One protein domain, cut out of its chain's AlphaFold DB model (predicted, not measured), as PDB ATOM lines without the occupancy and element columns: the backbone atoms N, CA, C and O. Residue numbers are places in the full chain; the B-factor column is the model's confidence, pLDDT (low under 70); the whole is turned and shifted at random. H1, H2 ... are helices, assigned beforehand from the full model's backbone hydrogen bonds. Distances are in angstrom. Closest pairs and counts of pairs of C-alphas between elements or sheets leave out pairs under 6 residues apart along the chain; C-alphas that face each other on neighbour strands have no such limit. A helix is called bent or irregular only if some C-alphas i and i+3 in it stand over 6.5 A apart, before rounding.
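Overview. This is residues 2 to 94 of the 427 residues of an uncharacterized protein of Acidobacteriales bacterium (UniProt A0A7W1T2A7). Four short helices, H2 to H5, stand side by side in a small up-and-down bundle, with H3 and H4 across from each other and H2 and H5 at the other two corners. Ahead of the bundle the printed part starts as a long tail with one small helix, H1, away from the other helices; residues 4 to 9 and 13 to 18 stick out free. The printed part has 93 residues with five named helices, H1 H2 H3 H4 H5, and no named strand; the class is all helix, though 46 residues, under half, are in named elements. It is compact, with a radius of gyration of the C-alphas of 13.3 A, and spans 38 by 30 by 26 A.

Arrangement. Start with H1, residues 6 to 9, which touches no helix. Next find H2, residues 31 to 41, and H3, residues 52 to 61, a helical hairpin: they touch, closest at the C-alphas of Ala 41 and Leu 55, 5.2 A apart, and run opposite ways at a shallow tilt of 18 degrees. Go on to H4, residues 66 to 75: it only just touches H2, with 3 pairs of C-alphas within 8 A, the closest those of Val 35 and Ile 68, 6.6 A apart. H3 and H4 are near each other. Last comes H5, residues 80 to 90, which touches H3, closest at the C-alphas of Leu 59 and Tyr 89, 5.1 A apart, and runs the same way at a shallow tilt of 18 degrees. H4 and H5 are close but not clearly touching, with the C-alphas of Thr 72 and Phe 86 closest at 7.0 A; H2 and H5 are apart. Every O i to N i+4 pair is within hydrogen-bond range in H2 and H3, against 5 of 6 in H4 and 5 of 7 in H5; H1 is too short for such a pair.

Along the chain. Find C-alpha 6 at (40.502, 110.182, 103.139), where H1 begins; it measures 5.2 A. H2 runs 15.4 A from C-alpha 31 at (21.549, 104.294, 107.995). H3 measures 14.5 A, H4 14.4 A and H5 14.5 A, ending at C-alpha 90 at (17.291, 117.875, 114.173). H5 is irregular: C-alphas 81 and 84 are 8.1 A apart.

Size, cuts and confidence. The C-alphas of Tyr 2 and Pro 94 are the two farthest apart, 41.2 A. The printed part has no cut. The link from H1 to H2 is long, with 21 residues. In the short link from H2 to H3, residues 42 to 43 pair antiparallel with residues 48 to 49. Confidence is low, with pLDDT under 70, at residues 2 to 27.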
ATOM      1  N   TYR A   2      50.695 116.644 100.610       27.64
ATOM      2  CA  TYR A   2      49.468 116.045 100.064       27.64
ATOM      3  C   TYR A   2      48.936 114.967 101.015       27.64
ATOM      4  O   TYR A   2      49.707 114.129 101.477       27.64
ATOM      5  N   ALA A   3      47.634 115.013 101.304       28.69
ATOM      6  CA  ALA A   3      46.906 113.985 102.042       28.69
ATOM      7  C   ALA A   3      46.879 112.683 101.223       28.69
ATOM      8  O   ALA A   3      46.444 112.695 100.073       28.69
ATOM      9  N   ALA A   4      47.364 111.579 101.797       35.03
ATOM     10  CA  ALA A   4      47.443 110.283 101.118       35.03
ATOM     11  C   ALA A   4      46.215 109.397 101.390       35.03
ATOM     12  O   ALA A   4      46.008 108.398 100.703       35.03
ATOM     13  N   THR A   5      45.378 109.763 102.364       37.12
ATOM     14  CA  THR A   5      44.150 109.038 102.705       37.12
ATOM     15  C   THR A   5      42.962 109.982 102.919       37.12
ATOM     16  O   THR A   5      43.128 111.164 103.221       37.12
ATOM     17  N   LEU A   6      41.735 109.450 102.807       33.84
ATOM     18  CA  LEU A   6      40.502 110.182 103.139       33.84
ATOM     19  C   LEU A   6      40.535 110.711 104.588       33.84
ATOM     20  O   LEU A   6      40.000 111.778 104.867       33.84
ATOM     21  N   ALA A   7      41.211 109.996 105.495       37.97
ATOM     22  CA  ALA A   7      41.418 110.412 106.880       37.97
ATOM     23  C   ALA A   7      42.325 111.653 106.998       37.97
ATOM     24  O   ALA A   7      42.051 112.522 107.824       37.97
ATOM     25  N   ASP A   8      43.336 111.781 106.133       36.56
ATOM     26  CA  ASP A   8      44.259 112.926 106.118       36.56
ATOM     27  C   ASP A   8      43.610 114.191 105.533       36.56
ATOM     28  O   ASP A   8      43.917 115.309 105.947       36.56
ATOM     29  N   ALA A   9      42.676 114.028 104.590       37.47
ATOM     30  CA  ALA A   9      41.966 115.143 103.960       37.47
ATOM     31  C   ALA A   9      40.945 115.821 104.901       37.47
ATOM     32  O   ALA A   9      40.670 117.015 104.771       37.47
ATOM     33  N   LEU A  10      40.404 115.082 105.876       43.12
ATOM     34  CA  LEU A  10      39.347 115.548 106.789       43.12
ATOM     35  C   LEU A  10      39.834 116.540 107.862       43.12
ATOM     36  O   LEU A  10      39.013 117.190 108.508       43.12
ATOM     37  N   GLY A  11      41.150 116.681 108.049       37.28
ATOM     38  CA  GLY A  11      41.749 117.592 109.030       37.28
ATOM     39  C   GLY A  11      41.973 119.032 108.549       37.28
ATOM     40  O   GLY A  11      42.423 119.851 109.345       37.28
ATOM     41  N   MET A  12      41.703 119.358 107.275       34.25
ATOM     42  CA  MET A  12      42.213 120.595 106.650       34.25
ATOM     43  C   MET A  12      41.173 121.555 106.050       34.25
ATOM     44  O   MET A  12      41.556 122.477 105.335       34.25
ATOM     45  N   LEU A  13      39.877 121.422 106.342       33.19
ATOM     46  CA  LEU A  13      38.883 122.362 105.806       33.19
ATOM     47  C   LEU A  13      38.461 123.421 106.843       33.19
ATOM     48  O   LEU A  13      37.798 123.078 107.826       33.19
ATOM     49  N   PRO A  14      38.764 124.717 106.624       28.38
ATOM     50  CA  PRO A  14      38.083 125.795 107.320       28.38
ATOM     51  C   PRO A  14      36.683 125.945 106.711       28.38
ATOM     52  O   PRO A  14      36.527 126.351 105.561       28.38
ATOM     53  N   SER A  15      35.653 125.580 107.475       32.03
ATOM     54  CA  SER A  15      34.256 125.719 107.057       32.03
ATOM     55  C   SER A  15      33.759 127.139 107.325       32.03
ATOM     56  O   SER A  15      33.535 127.527 108.470       32.03
ATOM     57  N   ILE A  16      33.561 127.901 106.251       34.00
ATOM     58  CA  ILE A  16      32.581 128.988 106.197       34.00
ATOM     59  C   ILE A  16      31.733 128.736 104.945       34.00
ATOM     60  O   ILE A  16      32.069 129.189 103.855       34.00
ATOM     61  N   ALA A  17      30.644 127.975 105.089       26.58
ATOM     62  CA  ALA A  17      29.585 127.873 104.087       26.58
ATOM     63  C   ALA A  17      28.239 127.557 104.766       26.58
ATOM     64  O   ALA A  17      28.176 126.698 105.638       26.58
ATOM     65  N   LYS A  18      27.205 128.318 104.366       31.36
ATOM     66  CA  LYS A  18      25.764 128.226 104.685       31.36
ATOM     67  C   LYS A  18      25.403 127.641 106.062       31.36
ATOM     68  O   LYS A  18      25.295 126.433 106.248       31.36
ATOM     69  N   SER A  19      25.087 128.524 107.013       37.44
ATOM     70  CA  SER A  19      24.362 128.120 108.218       37.44
ATOM     71  C   SER A  19      22.989 127.581 107.808       37.44
ATOM     72  O   SER A  19      22.193 128.334 107.252       37.44
ATOM     73  N   THR A  20      22.750 126.311 108.132       36.78
ATOM     74  CA  THR A  20      21.486 125.559 108.065       36.78
ATOM     75  C   THR A  20      21.056 125.044 106.687       36.78
ATOM     76  O   THR A  20      20.243 125.666 106.012       36.78
ATOM     77  N   GLY A  21      21.533 123.849 106.329       43.84
ATOM     78  CA  GLY A  21      20.943 123.005 105.286       43.84
ATOM     79  C   GLY A  21      21.948 122.034 104.663       43.84
ATOM     80  O   GLY A  21      23.134 122.345 104.570       43.84
ATOM     81  N   ARG A  22      21.464 120.860 104.243       47.81
ATOM     82  CA  ARG A  22      22.187 119.932 103.362       47.81
ATOM     83  C   ARG A  22      22.373 120.608 101.997       47.81
ATOM     84  O   ARG A  22      21.431 121.202 101.485       47.81
ATOM     85  N   ALA A  23      23.576 120.549 101.439       43.78
ATOM     86  CA  ALA A  23      23.818 120.893 100.040       43.78
ATOM     87  C   ALA A  23      23.279 119.754  99.151       43.78
ATOM     88  O   ALA A  23      23.482 118.585  99.487       43.78
ATOM     89  N   ASP A  24      22.571 120.079  98.063       44.94
ATOM     90  CA  ASP A  24      21.907 119.100  97.176       44.94
ATOM     91  C   ASP A  24      22.886 118.067  96.573       44.94
ATOM     92  O   ASP A  24      22.492 116.986  96.143       44.94
ATOM     93  N   ASP A  25      24.176 118.387  96.588       42.12
ATOM     94  CA  ASP A  25      25.308 117.625  96.079       42.12
ATOM     95  C   ASP A  25      26.006 116.718  97.121       42.12
ATOM     96  O   ASP A  25      26.880 115.929  96.754       42.12
ATOM     97  N   GLU A  26      25.607 116.736  98.402       56.34
ATOM     98  CA  GLU A  26      26.133 115.804  99.414       56.34
ATOM     99  C   GLU A  26      25.253 114.546  99.576       56.34
ATOM    100  O   GLU A  26      24.090 114.601 100.000       56.34
ATOM    101  N   ALA A  27      25.827 113.377  99.262       58.88
ATOM    102  CA  ALA A  27      25.181 112.074  99.425       58.88
ATOM    103  C   ALA A  27      24.905 111.749 100.908       58.88
ATOM    104  O   ALA A  27      25.749 111.969 101.780       58.88
ATOM    105  N   GLU A  28      23.714 111.210 101.180       71.00
ATOM    106  CA  GLU A  28      23.302 110.776 102.518       71.00
ATOM    107  C   GLU A  28      24.121 109.557 102.939       71.00
ATOM    108  O   GLU A  28      24.369 108.665 102.127       71.00
ATOM    109  N   LEU A  29      24.530 109.507 104.208       81.56
ATOM    110  CA  LEU A  29      25.093 108.277 104.760       81.56
ATOM    111  C   LEU A  29      23.993 107.223 104.841       81.56
ATOM    112  O   LEU A  29      22.896 107.507 105.327       81.56
ATOM    113  N   ASP A  30      24.304 105.992 104.440       87.25
ATOM    114  CA  ASP A  30      23.411 104.875 104.713       87.25
ATOM    115  C   ASP A  30      23.191 104.731 106.232       87.25
ATOM    116  O   ASP A  30      24.042 105.083 107.060       87.25
ATOM    117  N   ALA A  31      22.003 104.258 106.609       86.06
ATOM    118  CA  ALA A  31      21.549 104.294 107.995       86.06
ATOM    119  C   ALA A  31      22.442 103.478 108.946       86.06
ATOM    120  O   ALA A  31      22.633 103.878 110.100       86.06
ATOM    121  N   ASP A  32      22.997 102.361 108.474       89.00
ATOM    122  CA  ASP A  32      23.822 101.470 109.285       89.00
ATOM    123  C   ASP A  32      25.221 102.056 109.493       89.00
ATOM    124  O   ASP A  32      25.686 102.134 110.636       89.00
ATOM    125  N   SER A  33      25.841 102.591 108.438       89.38
ATOM    126  CA  SER A  33      27.097 103.339 108.541       89.38
ATOM    127  C   SER A  33      26.951 104.570 109.425       89.38
ATOM    128  O   SER A  33      27.824 104.838 110.251       89.38
ATOM    129  N   ALA A  34      25.841 105.306 109.322       90.81
ATOM    130  CA  ALA A  34      25.581 106.449 110.192       90.81
ATOM    131  C   ALA A  34      25.542 106.031 111.670       90.81
ATOM    132  O   ALA A  34      26.139 106.686 112.523       90.81
ATOM    133  N   VAL A  35      24.885 104.916 112.001       93.06
ATOM    134  CA  VAL A  35      24.860 104.409 113.380       93.06
ATOM    135  C   VAL A  35      26.247 103.942 113.828       93.06
ATOM    136  O   VAL A  35      26.632 104.233 114.961       93.06
ATOM    137  N   ALA A  36      27.002 103.259 112.965       92.06
ATOM    138  CA  ALA A  36      28.353 102.795 113.273       92.06
ATOM    139  C   ALA A  36      29.306 103.968 113.565       92.06
ATOM    140  O   ALA A  36      29.856 104.056 114.662       92.06
ATOM    141  N   VAL A  37      29.411 104.930 112.641       91.44
ATOM    142  CA  VAL A  37      30.263 106.122 112.796       91.44
ATOM    143  C   VAL A  37      29.852 106.939 114.021       91.44
ATOM    144  O   VAL A  37      30.705 107.440 114.757       91.44
ATOM    145  N   PHE A  38      28.547 107.062 114.278       94.06
ATOM    146  CA  PHE A  38      28.053 107.774 115.449       94.06
ATOM    147  C   PHE A  38      28.434 107.077 116.760       94.06
ATOM    148  O   PHE A  38      28.874 107.748 117.693       94.06
ATOM    149  N   ASN A  39      28.304 105.750 116.840       93.44
ATOM    150  CA  ASN A  39      28.687 104.982 118.027       93.44
ATOM    151  C   ASN A  39      30.193 105.046 118.301       93.44
ATOM    152  O   ASN A  39      30.588 105.072 119.462       93.44
ATOM    153  N   ASP A  40      31.022 105.137 117.263       92.50
ATOM    154  CA  ASP A  40      32.463 105.344 117.420       92.50
ATOM    155  C   ASP A  40      32.791 106.744 117.957       92.50
ATOM    156  O   ASP A  40      33.739 106.924 118.725       92.50
ATOM    157  N   ALA A  41      31.992 107.746 117.583       93.75
ATOM    158  CA  ALA A  41      32.193 109.130 117.995       93.75
ATOM    159  C   ALA A  41      31.818 109.402 119.462       93.75
ATOM    160  O   ALA A  41      32.258 110.404 120.039       93.75
ATOM    161  N   VAL A  42      31.014 108.535 120.086       95.62
ATOM    162  CA  VAL A  42      30.466 108.739 121.435       95.62
ATOM    163  C   VAL A  42      30.764 107.559 122.360       95.62
ATOM    164  O   VAL A  42      30.928 106.418 121.950       95.62
ATOM    165  N   GLY A  43      30.841 107.798 123.665       92.56
ATOM    166  CA  GLY A  43      30.895 106.704 124.633       92.56
ATOM    167  C   GLY A  43      31.289 107.138 126.036       92.56
ATOM    168  O   GLY A  43      31.297 108.322 126.356       92.56
ATOM    169  N   GLY A  44      31.617 106.160 126.879       89.38
ATOM    170  CA  GLY A  44      31.928 106.384 128.293       89.38
ATOM    171  C   GLY A  44      30.695 106.398 129.205       89.38
ATOM    172  O   GLY A  44      29.551 106.326 128.749       89.38
ATOM    173  N   ARG A  45      30.948 106.445 130.519       87.94
ATOM    174  CA  ARG A  45      29.944 106.577 131.587       87.94
ATOM    175  C   ARG A  45      30.434 107.656 132.574       87.94
ATOM    176  O   ARG A  45      31.403 107.389 133.277       87.94
ATOM    177  N   PRO A  46      29.828 108.860 132.628       87.31
ATOM    178  CA  PRO A  46      28.687 109.321 131.832       87.31
ATOM    179  C   PRO A  46      29.017 109.432 130.336       87.31
ATOM    180  O   PRO A  46      30.184 109.485 129.954       87.31
ATOM    181  N   LEU A  47      27.974 109.451 129.505       93.06
ATOM    182  CA  LEU A  47      28.090 109.509 128.049       93.06
ATOM    183  C   LEU A  47      28.762 110.815 127.600       93.06
ATOM    184  O   LEU A  47      28.338 111.892 128.020       93.06
ATOM    185  N   ARG A  48      29.789 110.712 126.754       94.12
ATOM    186  CA  ARG A  48      30.593 111.837 126.263       94.12
ATOM    187  C   ARG A  48      30.905 111.713 124.776       94.12
ATOM    188  O   ARG A  48      30.828 110.627 124.201       94.12
ATOM    189  N   VAL A  49      31.301 112.828 124.176       93.81
ATOM    190  CA  VAL A  49      31.874 112.871 122.825       93.81
ATOM    191  C   VAL A  49      33.355 112.501 122.897       93.81
ATOM    192  O   VAL A  49      34.126 113.176 123.576       93.81
ATOM    193  N   LYS A  50      33.738 111.414 122.220       94.44
ATOM    194  CA  LYS A  50      35.128 110.947 122.097       94.44
ATOM    195  C   LYS A  50      35.821 111.569 120.890       94.44
ATOM    196  O   LYS A  50      36.971 111.977 120.992       94.44
ATOM    197  N   ASP A  51      35.102 111.664 119.773       92.06
ATOM    198  CA  ASP A  51      35.603 112.224 118.521       92.06
ATOM    199  C   ASP A  51      34.638 113.300 118.013       92.06
ATOM    200  O   ASP A  51      33.539 113.024 117.522       92.06
ATOM    201  N   LYS A  52      35.061 114.559 118.160       90.62
ATOM    202  CA  LYS A  52      34.275 115.740 117.782       90.62
ATOM    203  C   LYS A  52      34.065 115.823 116.272       90.62
ATOM    204  O   LYS A  52      32.997 116.246 115.831       90.62
ATOM    205  N   SER A  53      35.069 115.436 115.488       87.38
ATOM    206  CA  SER A  53      35.037 115.526 114.029       87.38
ATOM    207  C   SER A  53      34.087 114.484 113.457       87.38
ATOM    208  O   SER A  53      33.203 114.835 112.675       87.38
ATOM    209  N   ARG A  54      34.182 113.230 113.922       86.94
ATOM    210  CA  ARG A  54      33.252 112.161 113.524       86.94
ATOM    211  C   ARG A  54      31.823 112.460 113.945       86.94
ATOM    212  O   ARG A  54      30.916 112.259 113.144       86.94
ATOM    213  N   LEU A  55      31.619 112.988 115.157       92.25
ATOM    214  CA  LEU A  55      30.288 113.388 115.615       92.25
ATOM    215  C   LEU A  55      29.675 114.441 114.684       92.25
ATOM    216  O   LEU A  55      28.534 114.294 114.256       92.25
ATOM    217  N   ARG A  56      30.417 115.510 114.368       90.69
ATOM    218  CA  ARG A  56      29.925 116.568 113.471       90.69
ATOM    219  C   ARG A  56      29.637 116.001 112.082       90.69
ATOM    220  O   ARG A  56      28.546 116.216 111.569       90.69
ATOM    221  N   PHE A  57      30.570 115.231 111.525       87.69
ATOM    222  CA  PHE A  57      30.431 114.585 110.220       87.69
ATOM    223  C   PHE A  57      29.134 113.780 110.105       87.69
ATOM    224  O   PHE A  57      28.348 113.999 109.187       87.69
ATOM    225  N   VAL A  58      28.882 112.882 111.061       92.06
ATOM    226  CA  VAL A  58      27.700 112.019 111.000       92.06
ATOM    227  C   VAL A  58      26.410 112.800 111.232       92.06
ATOM    228  O   VAL A  58      25.422 112.541 110.560       92.06
ATOM    229  N   LEU A  59      26.403 113.797 112.118       91.88
ATOM    230  CA  LEU A  59      25.204 114.595 112.384       91.88
ATOM    231  C   LEU A  59      24.805 115.500 111.210       91.88
ATOM    232  O   LEU A  59      23.618 115.768 111.048       91.88
ATOM    233  N   TYR A  60      25.758 115.931 110.380       88.94
ATOM    234  CA  TYR A  60      25.457 116.683 109.157       88.94
ATOM    235  C   TYR A  60      24.943 115.809 108.004       88.94
ATOM    236  O   TYR A  60      24.313 116.337 107.094       88.94
ATOM    237  N   ARG A  61      25.201 114.493 108.026       86.06
ATOM    238  CA  ARG A  61      24.954 113.596 106.878       86.06
ATOM    239  C   ARG A  61      23.984 112.452 107.131       86.06
ATOM    240  O   ARG A  61      23.524 111.827 106.180       86.06
ATOM    241  N   ALA A  62      23.710 112.137 108.388       89.25
ATOM    242  CA  ALA A  62      22.761 111.100 108.743       89.25
ATOM    243  C   ALA A  62      21.328 111.589 108.519       89.25
ATOM    244  O   ALA A  62      20.979 112.692 108.945       89.25
ATOM    245  N   GLY A  63      20.485 110.726 107.954       89.50
ATOM    246  CA  GLY A  63      19.037 110.892 107.975       89.50
ATOM    247  C   GLY A  63      18.420 110.692 109.366       89.50
ATOM    248  O   GLY A  63      19.094 110.499 110.390       89.50
ATOM    249  N   ALA A  64      17.088 110.712 109.423       91.94
ATOM    250  CA  ALA A  64      16.354 110.492 110.666       91.94
ATOM    251  C   ALA A  64      16.611 109.077 111.228       91.94
ATOM    252  O   ALA A  64      16.248 108.070 110.629       91.94
ATOM    253  N   SER A  65      17.182 108.986 112.434       94.69
ATOM    254  CA  SER A  65      17.458 107.723 113.129       94.69
ATOM    255  C   SER A  65      17.110 107.814 114.613       94.69
ATOM    256  O   SER A  65      17.650 108.626 115.363       94.69
ATOM    257  N   ARG A  66      16.214 106.938 115.086       93.19
ATOM    258  CA  ARG A  66      15.786 106.918 116.497       93.19
ATOM    259  C   ARG A  66      16.946 106.632 117.458       93.19
ATOM    260  O   ARG A  66      16.965 107.177 118.566       93.19
ATOM    261  N   LYS A  67      17.904 105.796 117.039       93.50
ATOM    262  CA  LYS A  67      19.097 105.444 117.828       93.50
ATOM    263  C   LYS A  67      19.990 106.669 118.029       93.50
ATOM    264  O   LYS A  67      20.290 107.016 119.171       93.50
ATOM    265  N   ILE A  68      20.327 107.353 116.935       96.00
ATOM    266  CA  ILE A  68      21.152 108.565 116.960       96.00
ATOM    267  C   ILE A  68      20.433 109.659 117.755       96.00
ATOM    268  O   ILE A  68      20.988 110.160 118.728       96.00
ATOM    269  N   LEU A  69      19.158 109.939 117.457       96.56
ATOM    270  CA  LEU A  69      18.363 110.951 118.162       96.56
ATOM    271  C   LEU A  69      18.365 110.770 119.684       96.56
ATOM    272  O   LEU A  69      18.589 111.728 120.424       96.56
ATOM    273  N   THR A  70      18.123 109.548 120.163       95.31
ATOM    274  CA  THR A  70      18.060 109.260 121.605       95.31
ATOM    275  C   THR A  70      19.374 109.605 122.301       95.31
ATOM    276  O   THR A  70      19.373 110.145 123.409       95.31
ATOM    277  N   THR A  71      20.500 109.314 121.654       95.25
ATOM    278  CA  THR A  71      21.828 109.614 122.186       95.25
ATOM    279  C   THR A  71      22.164 111.098 122.063       95.25
ATOM    280  O   THR A  71      22.609 111.702 123.040       95.25
ATOM    281  N   THR A  72      21.865 111.722 120.925       96.12
ATOM    282  CA  THR A  72      22.051 113.161 120.699       96.12
ATOM    283  C   THR A  72      21.319 113.998 121.751       96.12
ATOM    284  O   THR A  72      21.896 114.916 122.328       96.12
ATOM    285  N   LEU A  73      20.082 113.633 122.115       95.94
ATOM    286  CA  LEU A  73      19.324 114.320 123.172       95.94
ATOM    287  C   LEU A  73      19.948 114.193 124.571       95.94
ATOM    288  O   LEU A  73      19.746 115.071 125.417       95.94
ATOM    289  N   LYS A  74      20.698 113.117 124.843       94.56
ATOM    290  CA  LYS A  74      21.454 112.970 126.097       94.56
ATOM    291  C   LYS A  74      22.678 113.884 126.107       94.56
ATOM    292  O   LYS A  74      22.943 114.503 127.134       94.56
ATOM    293  N   LEU A  75      23.362 114.001 124.970       95.06
ATOM    294  CA  LEU A  75      24.576 114.806 124.803       95.06
ATOM    295  C   LEU A  75      24.304 116.315 124.729       95.06
ATOM    296  O   LEU A  75      25.153 117.094 125.145       95.06
ATOM    297  N   LEU A  76      23.119 116.731 124.267       93.69
ATOM    298  CA  LEU A  76      22.775 118.135 123.997       93.69
ATOM    299  C   LEU A  76      23.125 119.107 125.138       93.69
ATOM    300  O   LEU A  76      23.635 120.194 124.891       93.69
ATOM    301  N   ARG A  77      22.859 118.723 126.394       91.06
ATOM    302  CA  ARG A  77      23.139 119.583 127.558       91.06
ATOM    303  C   ARG A  77      24.605 119.541 127.988       91.06
ATOM    304  O   ARG A  77      25.106 120.548 128.474       91.06
ATOM    305  N   SER A  78      25.255 118.383 127.894       91.69
ATOM    306  CA  SER A  78      26.625 118.197 128.383       91.69
ATOM    307  C   SER A  78      27.686 118.619 127.370       91.69
ATOM    308  O   SER A  78      28.819 118.852 127.774       91.69
ATOM    309  N   HIS A  79      27.314 118.727 126.092       93.19
ATOM    310  CA  HIS A  79      28.192 119.128 124.994       93.19
ATOM    311  C   HIS A  79      27.609 120.287 124.164       93.19
ATOM    312  O   HIS A  79      27.395 120.141 122.956       93.19
ATOM    313  N   PRO A  80      27.303 121.440 124.789       90.94
ATOM    314  CA  PRO A  80      26.696 122.581 124.103       90.94
ATOM    315  C   PRO A  80      27.571 123.157 122.972       90.94
ATOM    316  O   PRO A  80      27.048 123.794 122.064       90.94
ATOM    317  N   GLU A  81      28.879 122.884 122.967       90.56
ATOM    318  CA  GLU A  81      29.823 123.251 121.902       90.56
ATOM    319  C   GLU A  81      29.508 122.621 120.530       90.56
ATOM    320  O   GLU A  81      30.096 122.996 119.515       90.56
ATOM    321  N   HIS A  82      28.593 121.648 120.481       93.44
ATOM    322  CA  HIS A  82      28.160 120.966 119.260       93.44
ATOM    323  C   HIS A  82      26.743 121.348 118.815       93.44
ATOM    324  O   HIS A  82      26.155 120.643 117.992       93.44
ATOM    325  N   ILE A  83      26.196 122.459 119.326       93.56
ATOM    326  CA  ILE A  83      24.816 122.877 119.056       93.56
ATOM    327  C   ILE A  83      24.485 122.972 117.560       93.56
ATOM    328  O   ILE A  83      23.411 122.525 117.180       93.56
ATOM    329  N   ASP A  84      25.410 123.423 116.709       89.81
ATOM    330  CA  ASP A  84      25.189 123.524 115.256       89.81
ATOM    331  C   ASP A  84      24.908 122.168 114.617       89.81
ATOM    332  O   ASP A  84      23.963 122.005 113.850       89.81
ATOM    333  N   ALA A  85      25.719 121.169 114.974       92.31
ATOM    334  CA  ALA A  85      25.580 119.818 114.456       92.31
ATOM    335  C   ALA A  85      24.301 119.165 114.992       92.31
ATOM    336  O   ALA A  85      23.598 118.475 114.259       92.31
ATOM    337  N   PHE A  86      23.952 119.420 116.258       95.62
ATOM    338  CA  PHE A  86      22.683 118.964 116.822       95.62
ATOM    339  C   PHE A  86      21.486 119.616 116.127       95.62
ATOM    340  O   PHE A  86      20.551 118.914 115.745       95.62
ATOM    341  N   ALA A  87      21.516 120.934 115.932       92.38
ATOM    342  CA  ALA A  87      20.451 121.686 115.287       92.38
ATOM    343  C   ALA A  87      20.267 121.253 113.829       92.38
ATOM    344  O   ALA A  87      19.129 121.015 113.425       92.38
ATOM    345  N   ALA A  88      21.365 121.067 113.087       90.38
ATOM    346  CA  ALA A  88      21.360 120.529 111.730       90.38
ATOM    347  C   ALA A  88      20.746 119.124 111.686       90.38
ATOM    348  O   ALA A  88      19.783 118.904 110.960       90.38
ATOM    349  N   TYR A  89      21.199 118.204 112.542       93.81
ATOM    350  CA  TYR A  89      20.633 116.855 112.606       93.81
ATOM    351  C   TYR A  89      19.136 116.849 112.941       93.81
ATOM    352  O   TYR A  89      18.358 116.051 112.416       93.81
ATOM    353  N   PHE A  90      18.699 117.756 113.818       95.06
ATOM    354  CA  PHE A  90      17.291 117.875 114.173       95.06
ATOM    355  C   PHE A  90      16.414 118.350 113.008       95.06
ATOM    356  O   PHE A  90      15.199 118.154 113.084       95.06
ATOM    357  N   GLN A  91      16.969 118.937 111.938       89.50
ATOM    358  CA  GLN A  91      16.205 119.332 110.743       89.50
ATOM    359  C   GLN A  91      15.551 118.138 110.047       89.50
ATOM    360  O   GLN A  91      14.444 118.280 109.535       89.50
ATOM    361  N   ASN A  92      16.143 116.945 110.169       90.12
ATOM    362  CA  ASN A  92      15.572 115.684 109.685       90.12
ATOM    363  C   ASN A  92      14.234 115.311 110.355       90.12
ATOM    364  O   ASN A  92      13.568 114.363 109.945       90.12
ATOM    365  N   TYR A  93      13.839 116.029 111.411       92.38
ATOM    366  CA  TYR A  93      12.582 115.838 112.121       92.38
ATOM    367  C   TYR A  93      11.703 117.079 111.938       92.38
ATOM    368  O   TYR A  93      11.969 118.106 112.574       92.38
ATOM    369  N   PRO A  94      10.640 117.016 111.115       84.69
ATOM    370  CA  PRO A  94       9.742 118.154 110.921       84.69
ATOM    371  C   PRO A  94       8.933 118.463 112.189       84.69
ATOM    372  O   PRO A  94       8.668 119.620 112.495       84.69
TER     373      PRO A  94